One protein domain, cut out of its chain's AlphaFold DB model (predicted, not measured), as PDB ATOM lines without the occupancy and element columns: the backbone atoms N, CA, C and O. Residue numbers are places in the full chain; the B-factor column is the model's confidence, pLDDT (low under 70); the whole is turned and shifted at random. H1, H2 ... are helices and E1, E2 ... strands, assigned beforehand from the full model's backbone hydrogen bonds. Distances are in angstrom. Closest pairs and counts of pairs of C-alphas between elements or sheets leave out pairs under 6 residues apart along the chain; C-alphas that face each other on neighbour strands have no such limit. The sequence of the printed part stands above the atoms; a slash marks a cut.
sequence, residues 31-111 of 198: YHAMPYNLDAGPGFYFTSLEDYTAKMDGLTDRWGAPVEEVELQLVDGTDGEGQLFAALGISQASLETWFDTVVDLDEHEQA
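What this domain is: This is residues 31 to 111 of the 198 residues of an uncharacterized protein of Pandoraea cepalis (UniProt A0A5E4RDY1). What shape is seen first? A small three-stranded sheet has H1 packed along one face, H2 near E3 and H3 beside the first residues of H1; a loop, residues 58 to 69, makes one end of the length and H4 the other. What is it built of? The 81 printed residues hold, in order, E1, E2, H1, E3, H2, H3 and H4, of mixed class, helices and strands; the sheet runs E2, E1, E3, antiparallel. How compact is it? It is only just compact, close to loose, with a radius of gyration of the C-alphas of 13.6 A, and a rod of 47 by 19 by 17 A.

How they stand to each other: How do the strands pair? E1, residues 31 to 35, has as antiparallel neighbours E2, residues 44 to 46, its hairpin partner, and E3, residues 70 to 76. N 33 and O 44, 2.9 A apart, and N 34 and O 71, 2.8 A, are within hydrogen-bond range. Which helices are on the sheet? H1, residues 49 to 57, is on it at a height of 9.2 A, along the strands; E2, H1 and E3 form a split strand-helix-strand unit, E1 between its strands, with a right-handed crossover. H2, residues 79 to 87, is on it too; its closest C-alphas with E3 are Gly 82 and Leu 74, 6.1 A apart. And the others? H3, residues 95 to 100, only just touches H1, with 3 pairs of C-alphas within 8 A, the closest Leu 49 and Phe 99, 6.7 A. H4, residues 107 to 111, is close but not clearly touching H2, the closest C-alphas being Leu 84 and Gln 110, 7.4 A. In H1, H2, H3 and H4 every O i to N i+4 pair is within hydrogen-bond range.

Where its parts are: Where does E1 begin? C-alpha 31 is at (-78.763, -70.646, -49.759). How long are the longer elements? E3 spans 18.0 A, E1 13.2 A, H1 12.2 A and H2 12.1 A. Where does H4 end? C-alpha 111 is at (-67.525, -53.102, -52.618).

The domain as a whole: How far does it reach? The two C-alphas farthest apart are Trp 63 and His 108, 47.4 A. Is there a cut or a long link? The printed part has no cut, and H1 to E3 is a long link of 12 residues. Is confidence low anywhere? No printed residue is under 70.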
ATOM      1  N   TYR A  31     -79.360 -70.113 -48.551       97.62
ATOM      2  CA  TYR A  31     -78.763 -70.646 -49.759       97.62
ATOM      3  C   TYR A  31     -79.484 -71.925 -50.172       97.62
ATOM      4  O   TYR A  31     -80.070 -72.631 -49.349       97.62
ATOM      5  N   HIS A  32     -79.416 -72.249 -51.455       97.56
ATOM      6  CA  HIS A  32     -79.958 -73.469 -52.024       97.56
ATOM      7  C   HIS A  32     -78.882 -74.193 -52.833       97.56
ATOM      8  O   HIS A  32     -78.226 -73.596 -53.685       97.56
ATOM      9  N   ALA A  33     -78.709 -75.486 -52.561       97.62
ATOM     10  CA  ALA A  33     -77.834 -76.379 -53.304       97.62
ATOM     11  C   ALA A  33     -78.683 -77.276 -54.210       97.62
ATOM     12  O   ALA A  33     -79.391 -78.164 -53.726       97.62
ATOM     13  N   MET A  34     -78.608 -77.048 -55.520       96.19
ATOM     14  CA  MET A  34     -79.341 -77.807 -56.529       96.19
ATOM     15  C   MET A  34     -78.431 -78.862 -57.177       96.19
ATOM     16  O   MET A  34     -77.460 -78.505 -57.840       96.19
ATOM     17  N   PRO A  35     -78.727 -80.163 -57.045       95.88
ATOM     18  CA  PRO A  35     -77.965 -81.218 -57.701       95.88
ATOM     19  C   PRO A  35     -78.036 -81.097 -59.220       95.88
ATOM     20  O   PRO A  35     -79.125 -80.978 -59.785       95.88
ATOM     21  N   TYR A  36     -76.901 -81.260 -59.902       91.69
ATOM     22  CA  TYR A  36     -76.924 -81.449 -61.358       91.69
ATOM     23  C   TYR A  36     -77.564 -82.790 -61.744       91.69
ATOM     24  O   TYR A  36     -78.198 -82.917 -62.795       91.69
ATOM     25  N   ASN A  37     -77.436 -83.800 -60.877       90.38
ATOM     26  CA  ASN A  37     -78.158 -85.056 -61.025       90.38
ATOM     27  C   ASN A  37     -79.625 -84.879 -60.608       90.38
ATOM     28  O   ASN A  37     -79.971 -85.014 -59.436       90.38
ATOM     29  N   LEU A  38     -80.500 -84.650 -61.590       85.38
ATOM     30  CA  LEU A  38     -81.938 -84.442 -61.374       85.38
ATOM     31  C   LEU A  38     -82.649 -85.635 -60.705       85.38
ATOM     32  O   LEU A  38     -83.753 -85.482 -60.182       85.38
ATOM     33  N   ASP A  39     -82.031 -86.820 -60.690       88.44
ATOM     34  CA  ASP A  39     -82.566 -87.983 -59.982       88.44
ATOM     35  C   ASP A  39     -82.398 -87.900 -58.457       88.44
ATOM     36  O   ASP A  39     -83.051 -88.661 -57.740       88.44
ATOM     37  N   ALA A  40     -81.545 -86.999 -57.963       87.69
ATOM     38  CA  ALA A  40     -81.358 -86.733 -56.538       87.69
ATOM     39  C   ALA A  40     -82.461 -85.844 -55.934       87.69
ATOM     40  O   ALA A  40     -82.508 -85.641 -54.723       87.69
ATOM     41  N   GLY A  41     -83.392 -85.352 -56.760       87.88
ATOM     42  CA  GLY A  41     -84.512 -84.529 -56.321       87.88
ATOM     43  C   GLY A  41     -84.206 -83.026 -56.347       87.88
ATOM     44  O   GLY A  41     -83.311 -82.595 -57.068       87.88
ATOM     45  N   PRO A  42     -84.983 -82.208 -55.614       89.75
ATOM     46  CA  PRO A  42     -84.951 -80.753 -55.752       89.75
ATOM     47  C   PRO A  42     -83.736 -80.076 -55.101       89.75
ATOM     48  O   PRO A  42     -83.598 -78.870 -55.256       89.75
ATOM     49  N   GLY A  43     -82.879 -80.815 -54.390       94.19
ATOM     50  CA  GLY A  43     -81.784 -80.246 -53.606       94.19
ATOM     51  C   GLY A  43     -82.165 -79.934 -52.165       94.19
ATOM     52  O   GLY A  43     -83.094 -80.532 -51.612       94.19
ATOM     53  N   PHE A  44     -81.413 -79.033 -51.538       96.88
ATOM     54  CA  PHE A  44     -81.632 -78.640 -50.151       96.88
ATOM     55  C   PHE A  44     -81.263 -77.178 -49.893       96.88
ATOM     56  O   PHE A  44     -80.372 -76.619 -50.525       96.88
ATOM     57  N   TYR A  45     -81.943 -76.578 -48.917       97.38
ATOM     58  CA  TYR A  45     -81.613 -75.253 -48.396       97.38
ATOM     59  C   TYR A  45     -80.625 -75.362 -47.238       97.38
ATOM     60  O   TYR A  45     -80.664 -76.360 -46.511       97.38
ATOM     61  N   PHE A  46     -79.790 -74.350 -47.038       97.31
ATOM     62  CA  PHE A  46     -78.852 -74.257 -45.920       97.31
ATOM     63  C   PHE A  46     -78.568 -72.797 -45.543       97.31
ATOM     64  O   PHE A  46     -78.813 -71.895 -46.341       97.31
ATOM     65  N   THR A  47     -78.060 -72.573 -44.329       95.94
ATOM     66  CA  THR A  47     -77.701 -71.230 -43.820       95.94
ATOM     67  C   THR A  47     -76.261 -71.139 -43.304       95.94
ATOM     68  O   THR A  47     -75.790 -70.055 -42.980       95.94
ATOM     69  N   SER A  48     -75.528 -72.258 -43.252       95.81
ATOM     70  CA  SER A  48     -74.124 -72.299 -42.829       95.81
ATOM     71  C   SER A  48     -73.329 -73.373 -43.569       95.81
ATOM     72  O   SER A  48     -73.898 -74.323 -44.117       95.81
ATOM     73  N   LEU A  49     -71.998 -73.257 -43.533       96.75
ATOM     74  CA  LEU A  49     -71.088 -74.259 -44.093       96.75
ATOM     75  C   LEU A  49     -71.219 -75.634 -43.410       96.75
ATOM     76  O   LEU A  49     -71.145 -76.669 -44.076       96.75
ATOM     77  N   GLU A  50     -71.454 -75.664 -42.093       97.12
ATOM     78  CA  GLU A  50     -71.666 -76.910 -41.339       97.12
ATOM     79  C   GLU A  50     -72.944 -77.625 -41.805       97.12
ATOM     80  O   GLU A  50     -72.922 -78.827 -42.080       97.12
ATOM     81  N   ASP A  51     -74.042 -76.879 -41.951       97.06
ATOM     82  CA  ASP A  51     -75.322 -77.412 -42.420       97.06
ATOM     83  C   ASP A  51     -75.237 -77.879 -43.881       97.06
ATOM     84  O   ASP A  51     -75.728 -78.958 -44.219       97.06
ATOM     85  N   TYR A  52     -74.539 -77.117 -44.734       97.56
ATOM     86  CA  TYR A  52     -74.226 -77.524 -46.102       97.56
ATOM     87  C   TYR A  52     -73.482 -78.863 -46.137       97.56
ATOM     88  O   TYR A  52     -73.924 -79.792 -46.813       97.56
ATOM     89  N   THR A  53     -72.390 -78.981 -45.380       96.81
ATOM     90  CA  THR A  53     -71.537 -80.179 -45.362       96.81
ATOM     91  C   THR A  53     -72.320 -81.403 -44.890       96.81
ATOM     92  O   THR A  53     -72.321 -82.438 -45.555       96.81
ATOM     93  N   ALA A  54     -73.076 -81.268 -43.795       97.06
ATOM     94  CA  ALA A  54     -73.887 -82.356 -43.257       97.06
ATOM     95  C   ALA A  54     -74.971 -82.833 -44.241       97.06
ATOM     96  O   ALA A  54     -75.247 -84.034 -44.334       97.06
ATOM     97  N   LYS A  55     -75.596 -81.909 -44.982       96.69
ATOM     98  CA  LYS A  55     -76.617 -82.237 -45.989       96.69
ATOM     99  C   LYS A  55     -76.012 -82.815 -47.263       96.69
ATOM    100  O   LYS A  55     -76.599 -83.738 -47.826       96.69
ATOM    101  N   MET A  56     -74.847 -82.327 -47.681       96.12
ATOM    102  CA  MET A  56     -74.126 -82.835 -48.846       96.12
ATOM    103  C   MET A  56     -73.665 -84.285 -48.634       96.12
ATOM    104  O   MET A  56     -73.888 -85.121 -49.505       96.12
ATOM    105  N   ASP A  57     -73.147 -84.625 -47.449       95.19
ATOM    106  CA  ASP A  57     -72.735 -85.996 -47.096       95.19
ATOM    107  C   ASP A  57     -73.893 -87.011 -47.147       95.19
ATOM    108  O   ASP A  57     -73.697 -88.200 -47.412       95.19
ATOM    109  N   GLY A  58     -75.117 -86.551 -46.871       93.69
ATOM    110  CA  GLY A  58     -76.331 -87.365 -46.923       93.69
ATOM    111  C   GLY A  58     -77.014 -87.398 -48.293       93.69
ATOM    112  O   GLY A  58     -77.969 -88.161 -48.476       93.69
ATOM    113  N   LEU A  59     -76.569 -86.574 -49.246       94.94
ATOM    114  CA  LEU A  59     -77.237 -86.400 -50.527       94.94
ATOM    115  C   LEU A  59     -76.904 -87.563 -51.470       94.94
ATOM    116  O   LEU A  59     -75.773 -87.735 -51.925       94.94
ATOM    117  N   THR A  60     -77.923 -88.355 -51.800       95.00
ATOM    118  CA  THR A  60     -77.804 -89.497 -52.712       95.00
ATOM    119  C   THR A  60     -78.860 -89.448 -53.806       95.00
ATOM    120  O   THR A  60     -79.939 -88.878 -53.634       95.00
ATOM    121  N   ASP A  61     -78.549 -90.046 -54.950       93.56
ATOM    122  CA  ASP A  61     -79.504 -90.238 -56.030       93.56
ATOM    123  C   ASP A  61     -80.502 -91.372 -55.724       93.56
ATOM    124  O   ASP A  61     -80.414 -92.084 -54.720       93.56
ATOM    125  N   ARG A  62     -81.465 -91.592 -56.626       92.75
ATOM    126  CA  ARG A  62     -82.460 -92.674 -56.491       92.75
ATOM    127  C   ARG A  62     -81.876 -94.091 -56.386       92.75
ATOM    128  O   ARG A  62     -82.611 -95.017 -56.037       92.75
ATOM    129  N   TRP A  63     -80.608 -94.282 -56.738       92.06
ATOM    130  CA  TRP A  63     -79.891 -95.555 -56.665       92.06
ATOM    131  C   TRP A  63     -79.035 -95.667 -55.397       92.06
ATOM    132  O   TRP A  63     -78.428 -96.714 -55.170       92.06
ATOM    133  N   GLY A  64     -79.020 -94.628 -54.557       92.19
ATOM    134  CA  GLY A  64     -78.207 -94.544 -53.350       92.19
ATOM    135  C   GLY A  64     -76.747 -94.177 -53.621       92.19
ATOM    136  O   GLY A  64     -75.919 -94.352 -52.729       92.19
ATOM    137  N   ALA A  65     -76.409 -93.712 -54.828       93.62
ATOM    138  CA  ALA A  65     -75.077 -93.195 -55.124       93.62
ATOM    139  C   ALA A  65     -74.953 -91.751 -54.609       93.62
ATOM    140  O   ALA A  65     -75.915 -90.992 -54.735       93.62
ATOM    141  N   PRO A  66     -73.807 -91.357 -54.026       94.81
ATOM    142  CA  PRO A  66     -73.603 -89.985 -53.571       94.81
ATOM    143  C   PRO A  66     -73.679 -89.007 -54.745       94.81
ATOM    144  O   PRO A  66     -73.214 -89.308 -55.846       94.81
ATOM    145  N   VAL A  67     -74.267 -87.837 -54.512       95.12
ATOM    146  CA  VAL A  67     -74.201 -86.729 -55.469       95.12
ATOM    147  C   VAL A  67     -72.841 -86.058 -55.337       95.12
ATOM    148  O   VAL A  67     -72.424 -85.735 -54.232       95.12
ATOM    149  N   GLU A  68     -72.155 -85.844 -56.457       91.44
ATOM    150  CA  GLU A  68     -70.820 -85.233 -56.457       91.44
ATOM    151  C   GLU A  68     -70.886 -83.703 -56.563       91.44
ATOM    152  O   GLU A  68     -70.168 -83.013 -55.848       91.44
ATOM    153  N   GLU A  69     -71.780 -83.167 -57.400       93.12
ATOM    154  CA  GLU A  69     -71.799 -81.742 -57.749       93.12
ATOM    155  C   GLU A  69     -73.185 -81.107 -57.575       93.12
ATOM    156  O   GLU A  69     -74.224 -81.694 -57.909       93.12
ATOM    157  N   VAL A  70     -73.176 -79.858 -57.108       96.38
ATOM    158  CA  VAL A  70     -74.355 -79.006 -56.931       96.38
ATOM    159  C   VAL A  70     -74.094 -77.606 -57.487       96.38
ATOM    160  O   VAL A  70     -72.976 -77.094 -57.431       96.38
ATOM    161  N   GLU A  71     -75.140 -76.972 -57.996       95.75
ATOM    162  CA  GLU A  71     -75.200 -75.536 -58.240       95.75
ATOM    163  C   GLU A  71     -75.626 -74.831 -56.948       95.75
ATOM    164  O   GLU A  71     -76.559 -75.277 -56.276       95.75
ATOM    165  N   LEU A  72     -74.947 -73.741 -56.594       97.56
ATOM    166  CA  LEU A  72     -75.257 -72.953 -55.405       97.56
ATOM    167  C   LEU A  72     -75.964 -71.663 -55.797       97.56
ATOM    168  O   LEU A  72     -75.560 -70.985 -56.739       97.56
ATOM    169  N   GLN A  73     -77.006 -71.319 -55.051       96.38
ATOM    170  CA  GLN A  73     -77.775 -70.095 -55.239       96.38
ATOM    171  C   GLN A  73     -78.012 -69.436 -53.883       96.38
ATOM    172  O   GLN A  73     -78.375 -70.119 -52.925       96.38
ATOM    173  N   LEU A  74     -77.846 -68.119 -53.807       96.69
ATOM    174  CA  LEU A  74     -78.348 -67.314 -52.697       96.69
ATOM    175  C   LEU A  74     -79.813 -66.986 -53.003       96.69
ATOM    176  O   LEU A  74     -80.108 -66.375 -54.030       96.69
ATOM    177  N   VAL A  75     -80.734 -67.472 -52.167       95.38
ATOM    178  CA  VAL A  75     -82.185 -67.354 -52.407       95.38
ATOM    179  C   VAL A  75     -82.829 -66.249 -51.583       95.38
ATOM    180  O   VAL A  75     -83.736 -65.587 -52.076       95.38
ATOM    181  N   ASP A  76     -82.336 -66.033 -50.366       94.81
ATOM    182  CA  ASP A  76     -82.764 -64.959 -49.479       94.81
ATOM    183  C   ASP A  76     -81.514 -64.304 -48.886       94.81
ATOM    184  O   ASP A  76     -80.609 -65.003 -48.438       94.81
ATOM    185  N   GLY A  77     -81.469 -62.976 -48.890       92.12
ATOM    186  CA  GLY A  77     -80.363 -62.153 -48.399       92.12
ATOM    187  C   GLY A  77     -80.572 -60.697 -48.806       92.12
ATOM    188  O   GLY A  77     -81.623 -60.349 -49.356       92.12
ATOM    189  N   THR A  78     -79.599 -59.839 -48.520       93.50
ATOM    190  CA  THR A  78     -79.592 -58.459 -49.012       93.50
ATOM    191  C   THR A  78     -79.270 -58.413 -50.509       93.50
ATOM    192  O   THR A  78     -78.735 -59.365 -51.084       93.50
ATOM    193  N   ASP A  79     -79.594 -57.294 -51.160       92.75
ATOM    194  CA  ASP A  79     -79.276 -57.117 -52.578       92.75
ATOM    195  C   ASP A  79     -77.754 -57.095 -52.806       92.75
ATOM    196  O   ASP A  79     -77.281 -57.727 -53.753       92.75
ATOM    197  N   GLY A  80     -76.985 -56.452 -51.918       94.56
ATOM    198  CA  GLY A  80     -75.521 -56.506 -51.901       94.56
ATOM    199  C   GLY A  80     -74.961 -57.924 -51.754       94.56
ATOM    200  O   GLY A  80     -74.122 -58.326 -52.560       94.56
ATOM    201  N   GLU A  81     -75.469 -58.727 -50.810       95.56
ATOM    202  CA  GLU A  81     -75.053 -60.130 -50.650       95.56
ATOM    203  C   GLU A  81     -75.315 -60.937 -51.929       95.56
ATOM    204  O   GLU A  81     -74.444 -61.676 -52.391       95.56
ATOM    205  N   GLY A  82     -76.495 -60.775 -52.537       95.44
ATOM    206  CA  GLY A  82     -76.851 -61.450 -53.784       95.44
ATOM    207  C   GLY A  82     -75.971 -61.031 -54.966       95.44
ATOM    208  O   GLY A  82     -75.516 -61.886 -55.730       95.44
ATOM    209  N   GLN A  83     -75.699 -59.730 -55.109       95.75
ATOM    210  CA  GLN A  83     -74.804 -59.190 -56.137       95.75
ATOM    211  C   GLN A  83     -73.379 -59.715 -55.966       95.75
ATOM    212  O   GLN A  83     -72.778 -60.168 -56.941       95.75
ATOM    213  N   LEU A  84     -72.865 -59.707 -54.735       96.69
ATOM    214  CA  LEU A  84     -71.525 -60.184 -54.422       96.69
ATOM    215  C   LEU A  84     -71.412 -61.692 -54.668       96.69
ATOM    216  O   LEU A  84     -70.530 -62.124 -55.404       96.69
ATOM    217  N   PHE A  85     -72.346 -62.497 -54.154       96.81
ATOM    218  CA  PHE A  85     -72.347 -63.951 -54.356       96.81
ATOM    219  C   PHE A  85     -72.317 -64.327 -55.846       96.81
ATOM    220  O   PHE A  85     -71.580 -65.228 -56.259       96.81
ATOM    221  N   ALA A  86     -73.090 -63.605 -56.663       95.31
ATOM    222  CA  ALA A  86     -73.124 -63.791 -58.106       95.31
ATOM    223  C   ALA A  86     -71.822 -63.338 -58.790       95.31
ATOM    224  O   ALA A  86     -71.290 -64.077 -59.619       95.31
ATOM    225  N   ALA A  87     -71.298 -62.158 -58.443       95.75
ATOM    226  CA  ALA A  87     -70.082 -61.602 -59.038       95.75
ATOM    227  C   ALA A  87     -68.844 -62.460 -58.746       95.75
ATOM    228  O   ALA A  87     -68.031 -62.698 -59.638       95.75
ATOM    229  N   LEU A  88     -68.736 -62.987 -57.524       96.25
ATOM    230  CA  LEU A  88     -67.631 -63.857 -57.119       96.25
ATOM    231  C   LEU A  88     -67.731 -65.275 -57.696       96.25
ATOM    232  O   LEU A  88     -66.779 -66.050 -57.580       96.25
ATOM    233  N   GLY A  89     -68.868 -65.636 -58.304       95.00
ATOM    234  CA  GLY A  89     -69.089 -66.962 -58.873       95.00
ATOM    235  C   GLY A  89     -68.943 -68.068 -57.828       95.00
ATOM    236  O   GLY A  89     -68.255 -69.064 -58.076       95.00
ATOM    237  N   ILE A  90     -69.537 -67.876 -56.642       96.81
ATOM    238  CA  ILE A  90     -69.383 -68.820 -55.533       96.81
ATOM    239  C   ILE A  90     -69.882 -70.210 -55.939       96.81
ATOM    240  O   ILE A  90     -70.997 -70.404 -56.417       96.81
ATOM    241  N   SER A  91     -69.016 -71.197 -55.737       95.44
ATOM    242  CA  SER A  91     -69.232 -72.600 -56.080       95.44
ATOM    243  C   SER A  91     -68.890 -73.478 -54.883       95.44
ATOM    244  O   SER A  91     -68.364 -72.994 -53.885       95.44
ATOM    245  N   GLN A  92     -69.115 -74.788 -54.985       95.06
ATOM    246  CA  GLN A  92     -68.740 -75.731 -53.926       95.06
ATOM    247  C   GLN A  92     -67.264 -75.603 -53.501       95.06
ATOM    248  O   GLN A  92     -66.956 -75.778 -52.327       95.06
ATOM    249  N   ALA A  93     -66.361 -75.260 -54.427       94.56
ATOM    250  CA  ALA A  93     -64.936 -75.108 -54.135       94.56
ATOM    251  C   ALA A  93     -64.582 -73.792 -53.420       94.56
ATOM    252  O   ALA A  93     -63.544 -73.724 -52.769       94.56
ATOM    253  N   SER A  94     -65.410 -72.752 -53.550       96.25
ATOM    254  CA  SER A  94     -65.192 -71.431 -52.940       96.25
ATOM    255  C   SER A  94     -66.185 -71.103 -51.821       96.25
ATOM    256  O   SER A  94     -66.110 -70.029 -51.230       96.25
ATOM    257  N   LEU A  95     -67.092 -72.030 -51.494       97.19
ATOM    258  CA  LEU A  95     -68.107 -71.846 -50.458       97.19
ATOM    259  C   LEU A  95     -67.496 -71.690 -49.060       97.19
ATOM    260  O   LEU A  95     -68.014 -70.928 -48.253       97.19
ATOM    261  N   GLU A  96     -66.388 -72.378 -48.782       97.19
ATOM    262  CA  GLU A  96     -65.644 -72.210 -47.527       97.19
ATOM    263  C   GLU A  96     -65.134 -70.770 -47.392       97.19
ATOM    264  O   GLU A  96     -65.453 -70.099 -46.420       97.19
ATOM    265  N   THR A  97     -64.471 -70.235 -48.425       97.12
ATOM    266  CA  THR A  97     -64.013 -68.833 -48.460       97.12
ATOM    267  C   THR A  97     -65.160 -67.833 -48.328       97.12
ATOM    268  O   THR A  97     -65.000 -66.791 -47.695       97.12
ATOM    269  N   TRP A  98     -66.323 -68.136 -48.909       97.12
ATOM    270  CA  TRP A  98     -67.505 -67.295 -48.757       97.12
ATOM    271  C   TRP A  98     -67.900 -67.140 -47.282       97.12
ATOM    272  O   TRP A  98     -68.012 -66.014 -46.801       97.12
ATOM    273  N   PHE A  99     -68.058 -68.249 -46.555       96.69
ATOM    274  CA  PHE A  99     -68.477 -68.212 -45.151       96.69
ATOM    275  C   PHE A  99     -67.377 -67.773 -44.184       96.69
ATOM    276  O   PHE A  99     -67.681 -67.077 -43.224       96.69
ATOM    277  N   ASP A 100     -66.130 -68.173 -44.420       96.19
ATOM    278  CA  ASP A 100     -65.025 -67.922 -43.488       96.19
ATOM    279  C   ASP A 100     -64.391 -66.538 -43.667       96.19
ATOM    280  O   ASP A 100     -63.547 -66.131 -42.868       96.19
ATOM    281  N   THR A 101     -64.699 -65.838 -44.761       96.38
ATOM    282  CA  THR A 101     -64.059 -64.559 -45.082       96.38
ATOM    283  C   THR A 101     -65.049 -63.550 -45.632       96.38
ATOM    284  O   THR A 101     -65.222 -62.498 -45.034       96.38
ATOM    285  N   VAL A 102     -65.712 -63.852 -46.753       96.19
ATOM    286  CA  VAL A 102     -66.463 -62.829 -47.503       96.19
ATOM    287  C   VAL A 102     -67.659 -62.282 -46.723       96.19
ATOM    288  O   VAL A 102     -67.887 -61.077 -46.739       96.19
ATOM    289  N   VAL A 103     -68.402 -63.140 -46.021       94.31
ATOM    290  CA  VAL A 103     -69.576 -62.732 -45.222       94.31
ATOM    291  C   VAL A 103     -69.209 -61.760 -44.093       94.31
ATOM    292  O   VAL A 103     -70.031 -60.921 -43.727       94.31
ATOM    293  N   ASP A 104     -67.991 -61.855 -43.559       94.50
ATOM    294  CA  ASP A 104     -67.529 -61.039 -42.432       94.50
ATOM    295  C   ASP A 104     -66.871 -59.715 -42.864       94.50
ATOM    296  O   ASP A 104     -66.567 -58.888 -42.001       94.50
ATOM    297  N   LEU A 105     -66.660 -59.506 -44.170       96.44
ATOM    298  CA  LEU A 105     -66.135 -58.250 -44.711       96.44
ATOM    299  C   LEU A 105     -67.106 -57.097 -44.457       96.44
ATOM    300  O   LEU A 105     -68.328 -57.267 -44.540       96.44
ATOM    301  N   ASP A 106     -66.563 -55.912 -44.193       95.62
ATOM    302  CA  ASP A 106     -67.373 -54.705 -44.093       95.62
ATOM    303  C   ASP A 106     -67.873 -54.223 -45.466       95.62
ATOM    304  O   ASP A 106     -67.520 -54.748 -46.517       95.62
ATOM    305  N   GLU A 107     -68.755 -53.226 -45.465       95.19
ATOM    306  CA  GLU A 107     -69.386 -52.729 -46.689       95.19
ATOM    307  C   GLU A 107     -68.373 -52.208 -47.729       95.19
ATOM    308  O   GLU A 107     -68.551 -52.408 -48.933       95.19
ATOM    309  N   HIS A 108     -67.307 -51.549 -47.268       96.06
ATOM    310  CA  HIS A 108     -66.282 -50.968 -48.133       96.06
ATOM    311  C   HIS A 108     -65.407 -52.068 -48.733       96.06
ATOM    312  O   HIS A 108     -65.178 -52.088 -49.944       96.06
ATOM    313  N   GLU A 109     -65.020 -53.042 -47.910       97.50
ATOM    314  CA  GLU A 109     -64.314 -54.246 -48.343       97.50
ATOM    315  C   GLU A 109     -65.157 -55.050 -49.353       97.50
ATOM    316  O   GLU A 109     -64.668 -55.426 -50.418       97.50
ATOM    317  N   GLN A 110     -66.451 -55.258 -49.097       97.38
ATOM    318  CA  GLN A 110     -67.347 -55.947 -50.033       97.38
ATOM    319  C   GLN A 110     -67.437 -55.230 -51.388       97.38
ATOM    320  O   GLN A 110     -67.364 -55.887 -52.430       97.38
ATOM    321  N   ALA A 111     -67.537 -53.896 -51.391       97.69
ATOM    322  CA  ALA A 111     -67.525 -53.102 -52.618       97.69
ATOM    323  C   ALA A 111     -66.183 -53.219 -53.367       97.69
ATOM    324  O   ALA A 111     -66.168 -53.383 -54.590       97.69
TER     325      ALA A 111